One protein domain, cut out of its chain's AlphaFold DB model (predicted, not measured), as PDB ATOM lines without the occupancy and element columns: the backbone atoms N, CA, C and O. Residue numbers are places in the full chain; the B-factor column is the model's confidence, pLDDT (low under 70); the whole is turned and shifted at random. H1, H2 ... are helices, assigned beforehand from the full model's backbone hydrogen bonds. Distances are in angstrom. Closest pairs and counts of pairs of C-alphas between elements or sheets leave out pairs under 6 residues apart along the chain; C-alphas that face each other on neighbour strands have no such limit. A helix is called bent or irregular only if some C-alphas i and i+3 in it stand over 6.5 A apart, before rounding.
ATOM      1  N   LEU A  50      88.426  60.139  49.380       93.31
ATOM      2  CA  LEU A  50      87.233  59.302  49.446       93.31
ATOM      3  C   LEU A  50      87.536  57.931  50.066       93.31
ATOM      4  O   LEU A  50      86.827  57.534  50.988       93.31
ATOM      5  N   ALA A  51      88.627  57.256  49.671       91.81
ATOM      6  CA  ALA A  51      89.030  55.982  50.292       91.81
ATOM      7  C   ALA A  51      89.218  56.120  51.809       91.81
ATOM      8  O   ALA A  51      88.671  55.351  52.598       91.81
ATOM      9  N   CYS A  52      89.962  57.147  52.228       90.94
ATOM     10  CA  CYS A  52      90.187  57.432  53.641       90.94
ATOM     11  C   CYS A  52      88.912  57.884  54.370       90.94
ATOM     12  O   CYS A  52      88.895  57.902  55.595       90.94
ATOM     13  N   PHE A  53      87.893  58.376  53.659       94.94
ATOM     14  CA  PHE A  53      86.623  58.779  54.266       94.94
ATOM     15  C   PHE A  53      85.721  57.560  54.478       94.94
ATOM     16  O   PHE A  53      85.187  57.397  55.569       94.94
ATOM     17  N   MET A  54      85.660  56.647  53.504       95.62
ATOM     18  CA  MET A  54      84.993  55.351  53.659       95.62
ATOM     19  C   MET A  54      85.558  54.550  54.839       95.62
ATOM     20  O   MET A  54      84.790  54.011  55.631       95.62
ATOM     21  N   GLU A  55      86.887  54.515  55.000       93.25
ATOM     22  CA  GLU A  55      87.526  53.851  56.149       93.25
ATOM     23  C   GLU A  55      87.100  54.479  57.491       93.25
ATOM     24  O   GLU A  55      86.801  53.762  58.445       93.25
ATOM     25  N   ASP A  56      87.025  55.810  57.567       94.12
ATOM     26  CA  ASP A  56      86.571  56.534  58.760       94.12
ATOM     27  C   ASP A  56      85.087  56.267  59.073       94.12
ATOM     28  O   ASP A  56      84.723  56.076  60.235       94.12
ATOM     29  N   CYS A  57      84.228  56.197  58.051       96.31
ATOM     30  CA  CYS A  57      82.825  55.804  58.197       96.31
ATOM     31  C   CYS A  57      82.690  54.360  58.703       96.31
ATOM     32  O   CYS A  57      81.884  54.089  59.595       96.31
ATOM     33  N   ALA A  58      83.509  53.437  58.193       94.94
ATOM     34  CA  ALA A  58      83.556  52.069  58.695       94.94
ATOM     35  C   ALA A  58      84.050  52.013  60.151       94.94
ATOM     36  O   ALA A  58      83.504  51.256  60.955       94.94
ATOM     37  N   ARG A  59      85.026  52.850  60.538       92.38
ATOM     38  CA  ARG A  59      85.476  52.984  61.938       92.38
ATOM     39  C   ARG A  59      84.364  53.471  62.853       92.38
ATOM     40  O   ARG A  59      84.158  52.891  63.918       92.38
ATOM     41  N   TRP A  60      83.597  54.467  62.416       94.38
ATOM     42  CA  TRP A  60      82.405  54.909  63.136       94.38
ATOM     43  C   TRP A  60      81.422  53.752  63.346       94.38
ATOM     44  O   TRP A  60      81.096  53.434  64.491       94.38
ATOM     45  N   ALA A  61      81.017  53.076  62.264       94.38
ATOM     46  CA  ALA A  61      80.027  51.994  62.290       94.38
ATOM     47  C   ALA A  61      80.454  50.790  63.152       94.38
ATOM     48  O   ALA A  61      79.624  50.147  63.793       94.38
ATOM     49  N   THR A  62      81.757  50.504  63.215       92.00
ATOM     50  CA  THR A  62      82.309  49.332  63.919       92.00
ATOM     51  C   THR A  62      82.667  49.588  65.384       92.00
ATOM     52  O   THR A  62      83.113  48.673  66.077       92.00
ATOM     53  N   GLY A  63      82.409  50.791  65.905       90.38
ATOM     54  CA  GLY A  63      82.503  51.081  67.338       90.38
ATOM     55  C   GLY A  63      82.955  52.493  67.687       90.38
ATOM     56  O   GLY A  63      82.758  52.906  68.831       90.38
ATOM     57  N   GLY A  64      83.494  53.238  66.719       89.62
ATOM     58  CA  GLY A  64      83.964  54.612  66.895       89.62
ATOM     59  C   GLY A  64      82.898  55.575  67.419       89.62
ATOM     60  O   GLY A  64      83.212  56.488  68.181       89.62
ATOM     61  N   TRP A  65      81.622  55.319  67.110       92.88
ATOM     62  CA  TRP A  65      80.487  56.112  67.592       92.88
ATOM     63  C   TRP A  65      80.401  56.216  69.125       92.88
ATOM     64  O   TRP A  65      79.906  57.218  69.635       92.88
ATOM     65  N   ARG A  66      80.907  55.220  69.872       92.56
ATOM     66  CA  ARG A  66      80.842  55.201  71.348       92.56
ATOM     67  C   ARG A  66      81.710  56.275  71.994       92.56
ATOM     68  O   ARG A  66      81.343  56.807  73.034       92.56
ATOM     69  N   ASN A  67      82.840  56.580  71.364       91.12
ATOM     70  CA  ASN A  67      83.853  57.497  71.889       91.12
ATOM     71  C   ASN A  67      84.063  58.712  70.976       91.12
ATOM     72  O   ASN A  67      85.009  59.467  71.177       91.12
ATOM     73  N   ALA A  68      83.205  58.883  69.963       90.31
ATOM     74  CA  ALA A  68      83.363  59.879  68.911       90.31
ATOM     75  C   ALA A  68      84.759  59.830  68.254       90.31
ATOM     76  O   ALA A  68      85.411  60.863  68.102       90.31
ATOM     77  N   ASP A  69      85.210  58.634  67.856       85.94
ATOM     78  CA  ASP A  69      86.478  58.429  67.146       85.94
ATOM     79  C   ASP A  69      86.278  57.732  65.779       85.94
ATOM     80  O   ASP A  69      86.077  56.515  65.724       85.94
ATOM     81  N   PRO A  70      86.317  58.475  64.653       89.94
ATOM     82  CA  PRO A  70      86.512  59.925  64.578       89.94
ATOM     83  C   PRO A  70      85.261  60.708  65.030       89.94
ATOM     84  O   PRO A  70      84.151  60.175  64.971       89.94
ATOM     85  N   PRO A  71      85.384  61.997  65.406       95.12
ATOM     86  CA  PRO A  71      84.221  62.813  65.746       95.12
ATOM     87  C   PRO A  71      83.287  62.986  64.548       95.12
ATOM     88  O   PRO A  71      83.751  63.224  63.429       95.12
ATOM     89  N   TYR A  72      81.971  62.963  64.777       97.38
ATOM     90  CA  TYR A  72      80.995  63.127  63.693       97.38
ATOM     91  C   TYR A  72      81.168  64.454  62.937       97.38
ATOM     92  O   TYR A  72      81.095  64.486  61.712       97.38
ATOM     93  N   SER A  73      81.506  65.541  63.637       97.00
ATOM     94  CA  SER A  73      81.795  66.840  63.012       97.00
ATOM     95  C   SER A  73      82.941  66.772  61.996       97.00
ATOM     96  O   SER A  73      82.885  67.429  60.957       97.00
ATOM     97  N   ARG A  74      83.959  65.932  62.240       96.44
ATOM     98  CA  ARG A  74      85.044  65.678  61.281       96.44
ATOM     99  C   ARG A  74      84.534  64.894  60.073       96.44
ATOM    100  O   ARG A  74      84.924  65.219  58.954       96.44
ATOM    101  N   LEU A  75      83.684  63.886  60.279       97.25
ATOM    102  CA  LEU A  75      83.074  63.134  59.178       97.25
ATOM    103  C   LEU A  75      82.240  64.057  58.283       97.25
ATOM    104  O   LEU A  75      82.444  64.082  57.072       97.25
ATOM    105  N   LEU A  76      81.376  64.879  58.881       98.00
ATOM    106  CA  LEU A  76      80.526  65.818  58.156       98.00
ATOM    107  C   LEU A  76      81.342  66.863  57.381       98.00
ATOM    108  O   LEU A  76      81.084  67.098  56.202       98.00
ATOM    109  N   ALA A  77      82.378  67.439  57.999       96.06
ATOM    110  CA  ALA A  77      83.264  68.383  57.318       96.06
ATOM    111  C   ALA A  77      83.963  67.746  56.102       96.06
ATOM    112  O   ALA A  77      84.076  68.371  55.047       96.06
ATOM    113  N   ARG A  78      84.404  66.484  56.220       95.62
ATOM    114  CA  ARG A  78      85.007  65.740  55.104       95.62
ATOM    115  C   ARG A  78      83.994  65.428  54.006       95.62
ATOM    116  O   ARG A  78      84.337  65.597  52.841       95.62
ATOM    117  N   ALA A  79      82.774  65.023  54.358       96.25
ATOM    118  CA  ALA A  79      81.694  64.809  53.396       96.25
ATOM    119  C   ALA A  79      81.392  66.098  52.617       96.25
ATOM    120  O   ALA A  79      81.427  66.100  51.390       96.25
ATOM    121  N   SER A  80      81.223  67.223  53.318       96.12
ATOM    122  CA  SER A  80      81.015  68.531  52.688       96.12
ATOM    123  C   SER A  80      82.164  68.913  51.754       96.12
ATOM    124  O   SER A  80      81.921  69.404  50.655       96.12
ATOM    125  N   ALA A  81      83.414  68.662  52.150       94.50
ATOM    126  CA  ALA A  81      84.573  68.935  51.305       94.50
ATOM    127  C   ALA A  81      84.636  68.029  50.062       94.50
ATOM    128  O   ALA A  81      85.042  68.481  48.993       94.50
ATOM    129  N   LEU A  82      84.229  66.761  50.179       94.25
ATOM    130  CA  LEU A  82      84.165  65.825  49.053       94.25
ATOM    131  C   LEU A  82      83.123  66.267  48.019       94.25
ATOM    132  O   LEU A  82      83.428  66.309  46.826       94.25
ATOM    133  N   VAL A  83      81.925  66.632  48.483       95.38
ATOM    134  CA  VAL A  83      80.788  66.967  47.618       95.38
ATOM    135  C   VAL A  83      80.899  68.391  47.073       95.38
ATOM    136  O   VAL A  83      80.863  68.592  45.859       95.38
ATOM    137  N   TYR A  84      81.089  69.383  47.942       95.31
ATOM    138  CA  TYR A  84      80.994  70.803  47.587       95.31
ATOM    139  C   TYR A  84      82.340  71.537  47.517       95.31
ATOM    140  O   TYR A  84      82.395  72.683  47.067       95.31
ATOM    141  N   GLY A  85      83.439  70.916  47.946       91.62
ATOM    142  CA  GLY A  85      84.754  71.555  47.946       91.62
ATOM    143  C   GLY A  85      84.881  72.605  49.052       91.62
ATOM    144  O   GLY A  85      84.829  72.278  50.235       91.62
ATOM    145  N   ARG A  86      85.110  73.871  48.680       87.19
ATOM    146  CA  ARG A  86      85.421  74.950  49.642       87.19
ATOM    147  C   ARG A  86      84.194  75.593  50.286       87.19
ATOM    148  O   ARG A  86      84.327  76.154  51.368       87.19
ATOM    149  N   THR A  87      83.041  75.566  49.623       90.62
ATOM    150  CA  THR A  87      81.862  76.343  50.028       90.62
ATOM    151  C   THR A  87      80.597  75.503  49.940       90.62
ATOM    152  O   THR A  87      80.292  74.952  48.882       90.62
ATOM    153  N   ALA A  88      79.842  75.463  51.033       94.38
ATOM    154  CA  ALA A  88      78.510  74.881  51.114       94.38
ATOM    155  C   ALA A  88      77.629  75.790  51.974       94.38
ATOM    156  O   ALA A  88      78.118  76.409  52.921       94.38
ATOM    157  N   SER A  89      76.351  75.894  51.628       96.44
ATOM    158  CA  SER A  89      75.356  76.560  52.470       96.44
ATOM    159  C   SER A  89      75.006  75.701  53.688       96.44
ATOM    160  O   SER A  89      75.196  74.485  53.675       96.44
ATOM    161  N   GLU A  90      74.456  76.313  54.736       96.31
ATOM    162  CA  GLU A  90      74.004  75.577  55.927       96.31
ATOM    163  C   GLU A  90      72.967  74.501  55.583       96.31
ATOM    164  O   GLU A  90      73.047  73.390  56.097       96.31
ATOM    165  N   HIS A  91      72.051  74.799  54.654       96.75
ATOM    166  CA  HIS A  91      71.048  73.844  54.178       96.75
ATOM    167  C   HIS A  91      71.687  72.622  53.507       96.75
ATOM    168  O   HIS A  91      71.354  71.487  53.830       96.75
ATOM    169  N   GLU A  92      72.651  72.843  52.613       96.88
ATOM    170  CA  GLU A  92      73.388  71.766  51.942       96.88
ATOM    171  C   GLU A  92      74.164  70.890  52.936       96.88
ATOM    172  O   GLU A  92      74.178  69.664  52.825       96.88
ATOM    173  N   VAL A  93      74.800  71.502  53.942       97.12
ATOM    174  CA  VAL A  93      75.491  70.749  54.998       97.12
ATOM    175  C   VAL A  93      74.498  69.957  55.853       97.12
ATOM    176  O   VAL A  93      74.804  68.824  56.229       97.12
ATOM    177  N   GLN A  94      73.313  70.507  56.132       97.50
ATOM    178  CA  GLN A  94      72.266  69.803  56.869       97.50
ATOM    179  C   GLN A  94      71.766  68.573  56.100       97.50
ATOM    180  O   GLN A  94      71.737  67.484  56.667       97.50
ATOM    181  N   GLU A  95      71.480  68.699  54.800       96.56
ATOM    182  CA  GLU A  95      71.064  67.565  53.960       96.56
ATOM    183  C   GLU A  95      72.141  66.472  53.877       96.56
ATOM    184  O   GLU A  95      71.834  65.274  53.942       96.56
ATOM    185  N   LEU A  96      73.420  66.861  53.770       96.75
ATOM    186  CA  LEU A  96      74.534  65.913  53.849       96.75
ATOM    187  C   LEU A  96      74.584  65.216  55.206       96.75
ATOM    188  O   LEU A  96      74.810  64.006  55.257       96.75
ATOM    189  N   SER A  97      74.389  65.969  56.290       98.12
ATOM    190  CA  SER A  97      74.402  65.433  57.647       98.12
ATOM    191  C   SER A  97      73.294  64.411  57.849       98.12
ATOM    192  O   SER A  97      73.577  63.305  58.301       98.12
ATOM    193  N   ASP A  98      72.060  64.737  57.471       98.12
ATOM    194  CA  ASP A  98      70.903  63.858  57.654       98.12
ATOM    195  C   ASP A  98      71.109  62.518  56.940       98.12
ATOM    196  O   ASP A  98      70.884  61.448  57.510       98.12
ATOM    197  N   ARG A  99      71.631  62.563  55.710       98.25
ATOM    198  CA  ARG A  99      71.927  61.359  54.930       98.25
ATOM    199  C   ARG A  99      73.098  60.565  55.508       98.25
ATOM    200  O   ARG A  99      73.008  59.344  55.640       98.25
ATOM    201  N   LEU A 100      74.189  61.244  55.868       98.38
ATOM    202  CA  LEU A 100      75.384  60.601  56.409       98.38
ATOM    203  C   LEU A 100      75.089  59.919  57.746       98.38
ATOM    204  O   LEU A 100      75.433  58.751  57.918       98.38
ATOM    205  N   ILE A 101      74.443  60.613  58.686       98.06
ATOM    206  CA  ILE A 101      74.146  60.042  60.001       98.06
ATOM    207  C   ILE A 101      73.140  58.893  59.903       98.06
ATOM    208  O   ILE A 101      73.298  57.897  60.609       98.06
ATOM    209  N   ALA A 102      72.157  58.969  58.997       98.31
ATOM    210  CA  ALA A 102      71.219  57.876  58.752       98.31
ATOM    211  C   ALA A 102      71.935  56.614  58.241       98.31
ATOM    212  O   ALA A 102      71.725  55.515  58.767       98.31
ATOM    213  N   PHE A 103      72.840  56.764  57.271       98.44
ATOM    214  CA  PHE A 103      73.655  55.655  56.774       98.44
ATOM    215  C   PHE A 103      74.579  55.083  57.867       98.44
ATOM    216  O   PHE A 103      74.662  53.868  58.058       98.44
ATOM    217  N   LEU A 104      75.259  55.947  58.624       97.69
ATOM    218  CA  LEU A 104      76.166  55.521  59.689       97.69
ATOM    219  C   LEU A 104      75.427  54.771  60.802       97.69
ATOM    220  O   LEU A 104      75.881  53.704  61.205       97.69
ATOM    221  N   ASN A 105      74.284  55.284  61.260       97.12
ATOM    222  CA  ASN A 105      73.488  54.648  62.309       97.12
ATOM    223  C   ASN A 105      72.909  53.306  61.858       97.12
ATOM    224  O   ASN A 105      72.979  52.334  62.605       97.12
ATOM    225  N   SER A 106      72.399  53.228  60.625       97.38
ATOM    226  CA  SER A 106      71.897  51.965  60.064       97.38
ATOM    227  C   SER A 106      72.993  50.922  59.846       97.38
ATOM    228  O   SER A 106      72.677  49.749  59.712       97.38
ATOM    229  N   SER A 107      74.269  51.321  59.836       96.62
ATOM    230  CA  SER A 107      75.420  50.415  59.719       96.62
ATOM    231  C   SER A 107      75.890  49.825  61.052       96.62
ATOM    232  O   SER A 107      76.720  48.916  61.063       96.62
ATOM    233  N   ILE A 108      75.421  50.340  62.192       95.62
ATOM    234  CA  ILE A 108      75.889  49.881  63.503       95.62
ATOM    235  C   ILE A 108      75.285  48.507  63.810       95.62
ATOM    236  O   ILE A 108      74.073  48.353  63.904       95.62
ATOM    237  N   GLY A 109      76.146  47.511  64.032       89.94
ATOM    238  CA  GLY A 109      75.729  46.184  64.500       89.94
ATOM    239  C   GLY A 109      75.043  45.303  63.451       89.94
ATOM    240  O   GLY A 109      74.494  44.270  63.820       89.94
ATOM    241  N   THR A 110      75.096  45.665  62.166       90.75
ATOM    242  CA  THR A 110      74.462  44.895  61.078       90.75
ATOM    243  C   THR A 110      75.114  43.535  60.834       90.75
ATOM    244  O   THR A 110      74.465  42.622  60.334       90.75
ATOM    245  N   GLY A 111      76.402  43.394  61.165       88.56
ATOM    246  CA  GLY A 111      77.184  42.202  60.826       88.56
ATOM    247  C   GLY A 111      77.482  42.072  59.328       88.56
ATOM    248  O   GLY A 111      77.946  41.018  58.902       88.56
ATOM    249  N   GLU A 112      77.232  43.124  58.539       93.56
ATOM    250  CA  GLU A 112      77.550  43.164  57.111       93.56
ATOM    251  C   GLU A 112      79.050  42.940  56.872       93.56
ATOM    252  O   GLU A 112      79.918  43.399  57.630       93.56
ATOM    253  N   THR A 113      79.363  42.254  55.775       95.44
ATOM    254  CA  THR A 113      80.728  42.202  55.260       95.44
ATOM    255  C   THR A 113      81.114  43.538  54.622       95.44
ATOM    256  O   THR A 113      80.274  44.410  54.383       95.44
ATOM    257  N   THR A 114      82.403  43.720  54.342       96.12
ATOM    258  CA  THR A 114      82.911  44.946  53.715       96.12
ATOM    259  C   THR A 114      82.296  45.148  52.337       96.12
ATOM    260  O   THR A 114      81.875  46.261  52.032       96.12
ATOM    261  N   HIS A 115      82.202  44.091  51.528       97.19
ATOM    262  CA  HIS A 115      81.643  44.183  50.183       97.19
ATOM    263  C   HIS A 115      80.191  44.674  50.187       97.19
ATOM    264  O   HIS A 115      79.857  45.647  49.509       97.19
ATOM    265  N   VAL A 116      79.342  44.047  51.007       97.88
ATOM    266  CA  VAL A 116      77.920  44.403  51.132       97.88
ATOM    267  C   VAL A 116      77.765  45.837  51.639       97.88
ATOM    268  O   VAL A 116      76.980  46.617  51.096       97.88
ATOM    269  N   TRP A 117      78.560  46.217  52.643       98.19
ATOM    270  CA  TRP A 117      78.544  47.572  53.182       98.19
ATOM    271  C   TRP A 117      78.963  48.617  52.139       98.19
ATOM    272  O   TRP A 117      78.319  49.659  52.032       98.19
ATOM    273  N   LEU A 118      79.989  48.340  51.324       97.94
ATOM    274  CA  LEU A 118      80.437  49.244  50.257       97.94
ATOM    275  C   LEU A 118      79.398  49.386  49.137       97.94
ATOM    276  O   LEU A 118      79.184  50.495  48.658       97.94
ATOM    277  N   GLN A 119      78.702  48.310  48.754       98.19
ATOM    278  CA  GLN A 119      77.590  48.394  47.795       98.19
ATOM    279  C   GLN A 119      76.468  49.302  48.311       98.19
ATOM    280  O   GLN A 119      75.922  50.123  47.570       98.19
ATOM    281  N   ARG A 120      76.141  49.192  49.604       98.12
ATOM    282  CA  ARG A 120      75.156  50.061  50.249       98.12
ATOM    283  C   ARG A 120      75.641  51.507  50.323       98.12
ATOM    284  O   ARG A 120      74.886  52.414  49.990       98.12
ATOM    285  N   TYR A 121      76.903  51.710  50.693       97.81
ATOM    286  CA  TYR A 121      77.565  53.013  50.730       97.81
ATOM    287  C   TYR A 121      77.524  53.708  49.357       97.81
ATOM    288  O   TYR A 121      77.178  54.888  49.268       97.81
ATOM    289  N   GLN A 122      77.812  52.968  48.281       97.56
ATOM    290  CA  GLN A 122      77.740  53.458  46.905       97.56
ATOM    291  C   GLN A 122      76.332  53.967  46.568       97.56
ATOM    292  O   GLN A 122      76.174  55.107  46.138       97.56
ATOM    293  N   ARG A 123      75.308  53.148  46.824       97.75
ATOM    294  CA  ARG A 123      73.908  53.468  46.513       97.75
ATOM    295  C   ARG A 123      73.338  54.601  47.371       97.75
ATOM    296  O   ARG A 123      72.611  55.459  46.885       97.75
ATOM    297  N   GLU A 124      73.600  54.585  48.676       97.88
ATOM    298  CA  GLU A 124      72.922  55.473  49.631       97.88
ATOM    299  C   GLU A 124      73.626  56.818  49.815       97.88
ATOM    300  O   GLU A 124      72.960  57.805  50.141       97.88
ATOM    301  N   LEU A 125      74.945  56.871  49.589       97.06
ATOM    302  CA  LEU A 125      75.745  58.088  49.721       97.06
ATOM    303  C   LEU A 125      76.318  58.549  48.385       97.06
ATOM    304  O   LEU A 125      76.061  59.681  47.986       97.06
ATOM    305  N   ILE A 126      77.073  57.697  47.686       95.62
ATOM    306  CA  ILE A 126      77.869  58.146  46.533       95.62
ATOM    307  C   ILE A 126      77.001  58.567  45.357       95.62
ATOM    308  O   ILE A 126      77.180  59.677  44.868       95.62
ATOM    309  N   GLU A 127      76.038  57.749  44.944       95.31
ATOM    310  CA  GLU A 127      75.139  58.076  43.832       95.31
ATOM    311  C   GLU A 127      74.370  59.400  44.067       95.31
ATOM    312  O   GLU A 127      74.436  60.286  43.209       95.31
ATOM    313  N   PRO A 128      73.721  59.634  45.233       95.62
ATOM    314  CA  PRO A 128      73.108  60.930  45.531       95.62
ATOM    315  C   PRO A 128      74.101  62.093  45.581       95.62
ATOM    316  O   PRO A 128      73.782  63.197  45.141       95.62
ATOM    317  N   TRP A 129      75.297  61.878  46.132       95.12
ATOM    318  CA  TRP A 129      76.305  62.928  46.257       95.12
ATOM    319  C   TRP A 129      76.914  63.322  44.920       95.12
ATOM    320  O   TRP A 129      77.151  64.508  44.708       95.12
ATOM    321  N   GLN A 130      77.115  62.369  44.010       93.19
ATOM    322  CA  GLN A 130      77.562  62.626  42.642       93.19
ATOM    323  C   GLN A 130      76.603  63.564  41.904       93.19
ATOM    324  O   GLN A 130      77.057  64.463  41.199       93.19
ATOM    325  N   ALA A 131      75.292  63.404  42.102       92.31
ATOM    326  CA  ALA A 131      74.279  64.220  41.433       92.31
ATOM    327  C   ALA A 131      74.307  65.708  41.840       92.31
ATOM    328  O   ALA A 131      73.895  66.564  41.060       92.31
ATOM    329  N   ILE A 132      74.791  66.020  43.045       93.88
ATOM    330  CA  ILE A 132      74.817  67.382  43.613       93.88
ATOM    331  C   ILE A 132      76.238  67.947  43.754       93.88
ATOM    332  O   ILE A 132      76.446  69.029  44.310       93.88
ATOM    333  N   ALA A 133      77.233  67.193  43.300       93.31
ATOM    334  CA  ALA A 133      78.632  67.471  43.548       93.31
ATOM    335  C   ALA A 133      79.123  68.693  42.753       93.31
ATOM    336  O   ALA A 133      78.834  68.842  41.568       93.31
ATOM    337  N   ARG A 134      79.921  69.554  43.394       92.44
ATOM    338  CA  ARG A 134      80.511  70.766  42.785       92.44
ATOM    339  C   ARG A 134      82.040  70.809  42.843       92.44
ATOM    340  O   ARG A 134      82.652  71.748  42.341       92.44
ATOM    341  N   ASN A 135      82.669  69.829  43.482       86.44
ATOM    342  CA  ASN A 135      84.123  69.709  43.531       86.44
ATOM    343  C   ASN A 135      84.662  69.076  42.229       86.44
ATOM    344  O   ASN A 135      84.092  68.125  41.727       86.44
ATOM    345  N   SER A 136      85.765  69.566  41.668       73.12
ATOM    346  CA  SER A 136      86.366  68.986  40.453       73.12
ATOM    347  C   SER A 136      87.402  67.890  40.739       73.12
ATOM    348  O   SER A 136      87.754  67.132  39.840       73.12
ATOM    349  N   GLU A 137      87.888  67.778  41.979       70.44
ATOM    350  CA  GLU A 137      88.892  66.788  42.410       70.44
ATOM    351  C   GLU A 137      88.237  65.515  42.975       70.44
ATOM    352  O   GLU A 137      88.492  65.122  44.118       70.44
ATOM    353  N   GLN A 138      87.315  64.914  42.227       72.19
ATOM    354  CA  GLN A 138      86.505  63.802  42.720       72.19
ATOM    355  C   GLN A 138      86.991  62.453  42.191       72.19
ATOM    356  O   GLN A 138      86.930  62.190  40.997       72.19
ATOM    357  N   ASP A 139      87.382  61.566  43.106       86.56
ATOM    358  CA  ASP A 139      87.744  60.178  42.800       86.56
ATOM    359  C   ASP A 139      86.549  59.234  43.044       86.56
ATOM    360  O   ASP A 139      86.659  58.283  43.820       86.56
ATOM    361  N   TRP A 140      85.370  59.513  42.476       89.62
ATOM    362  CA  TRP A 140      84.159  58.742  42.810       89.62
ATOM    363  C   TRP A 140      84.245  57.252  42.459       89.62
ATOM    364  O   TRP A 140      83.669  56.426  43.168       89.62
ATOM    365  N   ASP A 141      85.023  56.903  41.433       90.88
ATOM    366  CA  ASP A 141      85.244  55.516  41.007       90.88
ATOM    367  C   ASP A 141      85.956  54.671  42.075       90.88
ATOM    368  O   ASP A 141      85.900  53.447  42.053       90.88
ATOM    369  N   VAL A 142      86.580  55.294  43.078       92.38
ATOM    370  CA  VAL A 142      87.273  54.565  44.148       92.38
ATOM    371  C   VAL A 142      86.334  53.638  44.916       92.38
ATOM    372  O   VAL A 142      86.759  52.569  45.349       92.38
ATOM    373  N   CYS A 143      85.061  54.005  45.089       94.38
ATOM    374  CA  CYS A 143      84.115  53.126  45.772       94.38
ATOM    375  C   CYS A 143      83.797  51.877  44.930       94.38
ATOM    376  O   CYS A 143      83.866  50.768  45.460       94.38
ATOM    377  N   SER A 144      83.577  52.019  43.617       93.94
ATOM    378  CA  SER A 144      83.346  50.875  42.721       93.94
ATOM    379  C   SER A 144      84.584  49.980  42.590       93.94
ATOM    380  O   SER A 144      84.473  48.754  42.648       93.94
ATOM    381  N   GLU A 145      85.782  50.566  42.532       93.19
ATOM    382  CA  GLU A 145      87.043  49.822  42.584       93.19
ATOM    383  C   GLU A 145      87.181  49.030  43.893       93.19
ATOM    384  O   GLU A 145      87.632  47.886  43.890       93.19
ATOM    385  N   MET A 146      86.804  49.612  45.034       93.81
ATOM    386  CA  MET A 146      86.864  48.931  46.331       93.81
ATOM    387  C   MET A 146      85.817  47.819  46.458       93.81
ATOM    388  O   MET A 146      86.126  46.777  47.034       93.81
ATOM    389  N   ILE A 147      84.629  47.985  45.867       95.75
ATOM    390  CA  ILE A 147      83.631  46.912  45.732       95.75
ATOM    391  C   ILE A 147      84.233  45.745  44.938       95.75
ATOM    392  O   ILE A 147      84.224  44.615  45.417       95.75
ATOM    393  N   SER A 148      84.848  46.010  43.780       93.06
ATOM    394  CA  SER A 148      85.522  44.966  42.990       93.06
ATOM    395  C   SER A 148      86.659  44.284  43.762       93.06
ATOM    396  O   SER A 148      86.828  43.073  43.669       93.06
ATOM    397  N   ASN A 149      87.430  45.041  44.547       90.00
ATOM    398  CA  ASN A 149      88.549  44.519  45.342       90.00
ATOM    399  C   ASN A 149      88.122  43.817  46.641       90.00
ATOM    400  O   ASN A 149      88.980  43.399  47.416       90.00
ATOM    401  N   THR A 150      86.819  43.713  46.895       93.00
ATOM    402  CA  THR A 150      86.238  42.978  48.028       93.00
ATOM    403  C   THR A 150      85.255  41.909  47.560       93.00
ATOM    404  O   THR A 150      84.509  41.382  48.371       93.00
ATOM    405  N   ASP A 151      85.240  41.584  46.264       92.69
ATOM    406  CA  ASP A 151      84.288  40.639  45.686       92.69
ATOM    407  C   ASP A 151      84.399  39.242  46.339       92.69
ATOM    408  O   ASP A 151      85.452  38.594  46.227       92.69
ATOM    409  N   PRO A 152      83.333  38.751  47.002       92.25
ATOM    410  CA  PRO A 152      83.331  37.433  47.626       92.25
ATOM    411  C   PRO A 152      83.482  36.290  46.614       92.25
ATOM    412  O   PRO A 152      83.954  35.221  46.995       92.25
ATOM    413  N   ALA A 153      83.169  36.492  45.327       92.62
ATOM    414  CA  ALA A 153      83.406  35.489  44.286       92.62
ATOM    415  C   ALA A 153      84.900  35.158  44.105       92.62
ATOM    416  O   ALA A 153      85.238  34.087  43.603       92.62
ATOM    417  N   ASN A 154      85.785  36.061  44.538       84.50
ATOM    418  CA  ASN A 154      87.237  35.904  44.488       84.50
ATOM    419  C   ASN A 154      87.863  35.676  45.877       84.50
ATOM    420  O   ASN A 154      89.081  35.781  46.007       84.50
ATOM    421  N   ASP A 155      87.050  35.405  46.907       81.44
ATOM    422  CA  ASP A 155      87.495  35.251  48.304       81.44
ATOM    423  C   ASP A 155      88.267  36.484  48.833       81.44
ATOM    424  O   ASP A 155      89.243  36.388  49.579       81.44
ATOM    425  N   LEU A 156      87.854  37.681  48.393       84.50
ATOM    426  CA  LEU A 156      88.486  38.958  48.760       84.50
ATOM    427  C   LEU A 156      87.725  39.735  49.838       84.50
ATOM    428  O   LEU A 156      88.213  40.763  50.319       84.50
ATOM    429  N   ASP A 157      86.527  39.280  50.202       91.31
ATOM    430  CA  ASP A 157      85.705  39.963  51.192       91.31
ATOM    431  C   ASP A 157      86.309  39.835  52.598       91.31
ATOM    432  O   ASP A 157      87.146  38.983  52.909       91.31
ATOM    433  N   MET A 158      85.903  40.734  53.481       89.12
ATOM    434  CA  MET A 158      86.364  40.756  54.856       89.12
ATOM    435  C   MET A 158      85.313  41.350  55.787       89.12
ATOM    436  O   MET A 158      84.486  42.153  55.357       89.12
ATOM    437  N   PRO A 159      85.367  41.047  57.091       90.81
ATOM    438  CA  PRO A 159      84.536  41.737  58.072       90.81
ATOM    439  C   PRO A 159      84.755  43.259  58.037       90.81
ATOM    440  O   PRO A 159      85.888  43.714  57.865       90.81
ATOM    441  N   LEU A 160      83.709  44.061  58.262       92.12
ATOM    442  CA  LEU A 160      83.799  45.529  58.187       92.12
ATOM    443  C   LEU A 160      84.811  46.130  59.184       92.12
ATOM    444  O   LEU A 160      85.492  47.109  58.883       92.12
ATOM    445  N   ASN A 161      84.985  45.510  60.356       86.75
ATOM    446  CA  ASN A 161      86.025  45.910  61.316       86.75
ATOM    447  C   ASN A 161      87.449  45.694  60.763       86.75
ATOM    448  O   ASN A 161      88.403  46.320  61.233       86.75
ATOM    449  N   ARG A 162      87.611  44.833  59.746       83.56
ATOM    450  CA  ARG A 162      88.844  44.686  58.977       83.56
ATOM    451  C   ARG A 162      89.067  45.882  58.073       83.56
ATOM    452  O   ARG A 162      90.156  46.452  58.067       83.56
ATOM    453  N   PHE A 163      88.022  46.323  57.403       88.88
ATOM    454  CA  PHE A 163      88.091  47.485  56.542       88.88
ATOM    455  C   PHE A 163      88.326  48.807  57.288       88.88
ATOM    456  O   PHE A 163      89.116  49.612  56.811       88.88
ATOM    457  N   ALA A 164      87.750  48.996  58.482       87.00
ATOM    458  CA  ALA A 164      87.829  50.210  59.318       87.00
ATOM    459  C   ALA A 164      89.247  50.699  59.726       87.00
ATOM    460  O   ALA A 164      89.405  51.696  60.442       87.00
ATOM    461  N   GLY A 165      90.302  50.020  59.277       73.62
ATOM    462  CA  GLY A 165      91.681  50.316  59.638       73.62
ATOM    463  C   GLY A 165      92.019  49.854  61.061       73.62
ATOM    464  O   GLY A 165      91.270  49.083  61.668       73.62
TER     465      GLY A 165
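AT A GLANCE: This is residues 50 to 165 of the 251 residues of the protein "DNA helicase" of Bradyrhizobium japonicum (UniProt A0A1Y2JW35). Two helical hairpins are crossed: the long helices H3 and H4 lie side by side, and the pair H1 and H2 packs across one side of them at steep angles. H5 folds back along H4, and the short H6 packs on H1 and on residues 114 to 117 of H4. The printed part has 116 residues with six named helices, H1 to H6 in chain order, and no named strand; it is all helix. It is compact, with a radius of gyration of the C-alphas of 13.7 A and spans of 42 by 31 by 19 A.

HOW THE PARTS SIT: H1, residues 51 to 61, and H2, residues 72 to 84, form a hairpin at 34 degrees, a tilt only just shallow, with C-alphas 53 and 78 closest at 7.2 A. H3, residues 90 to 106, touches H2 at a steep 59 degrees; the closest C-alphas, 76 and 97, are 6.2 A apart. H4, residues 114 to 132, is the hub and forms a hairpin with H3 at 15 degrees; C-alphas 100 and 125 are closest at 7.2 A. H4 has a kink of 33 degrees near residue 121 and is only just irregular, with C-alphas 124 and 127 6.7 A apart. H5, residues 141 to 148, touches H4, C-alphas 115 and 147 being closest at 5.6 A. H6, residues 160 to 163, touches H4, C-alphas 114 and 160 being closest at 4.6 A. Each O i to N i+4 pair is within hydrogen-bond range in H1, H2, H3 and H5, and 12 of 15 in H4; H6 is too short for such a pair.

IN THESE COORDINATES: H1 begins at C-alpha 51 (89.030, 55.982, 50.292) and H6 ends at C-alpha 163 (88.091, 47.485, 56.542). H3 is 24.1 A long and H4 25.9 A.

THE WHOLE: The C-alphas farthest apart, of Glu 90 and Asn 154, are 43.4 A apart. The printed part has no cut; the link H5 to H6 is long. No printed residue is under 70 in pLDDT.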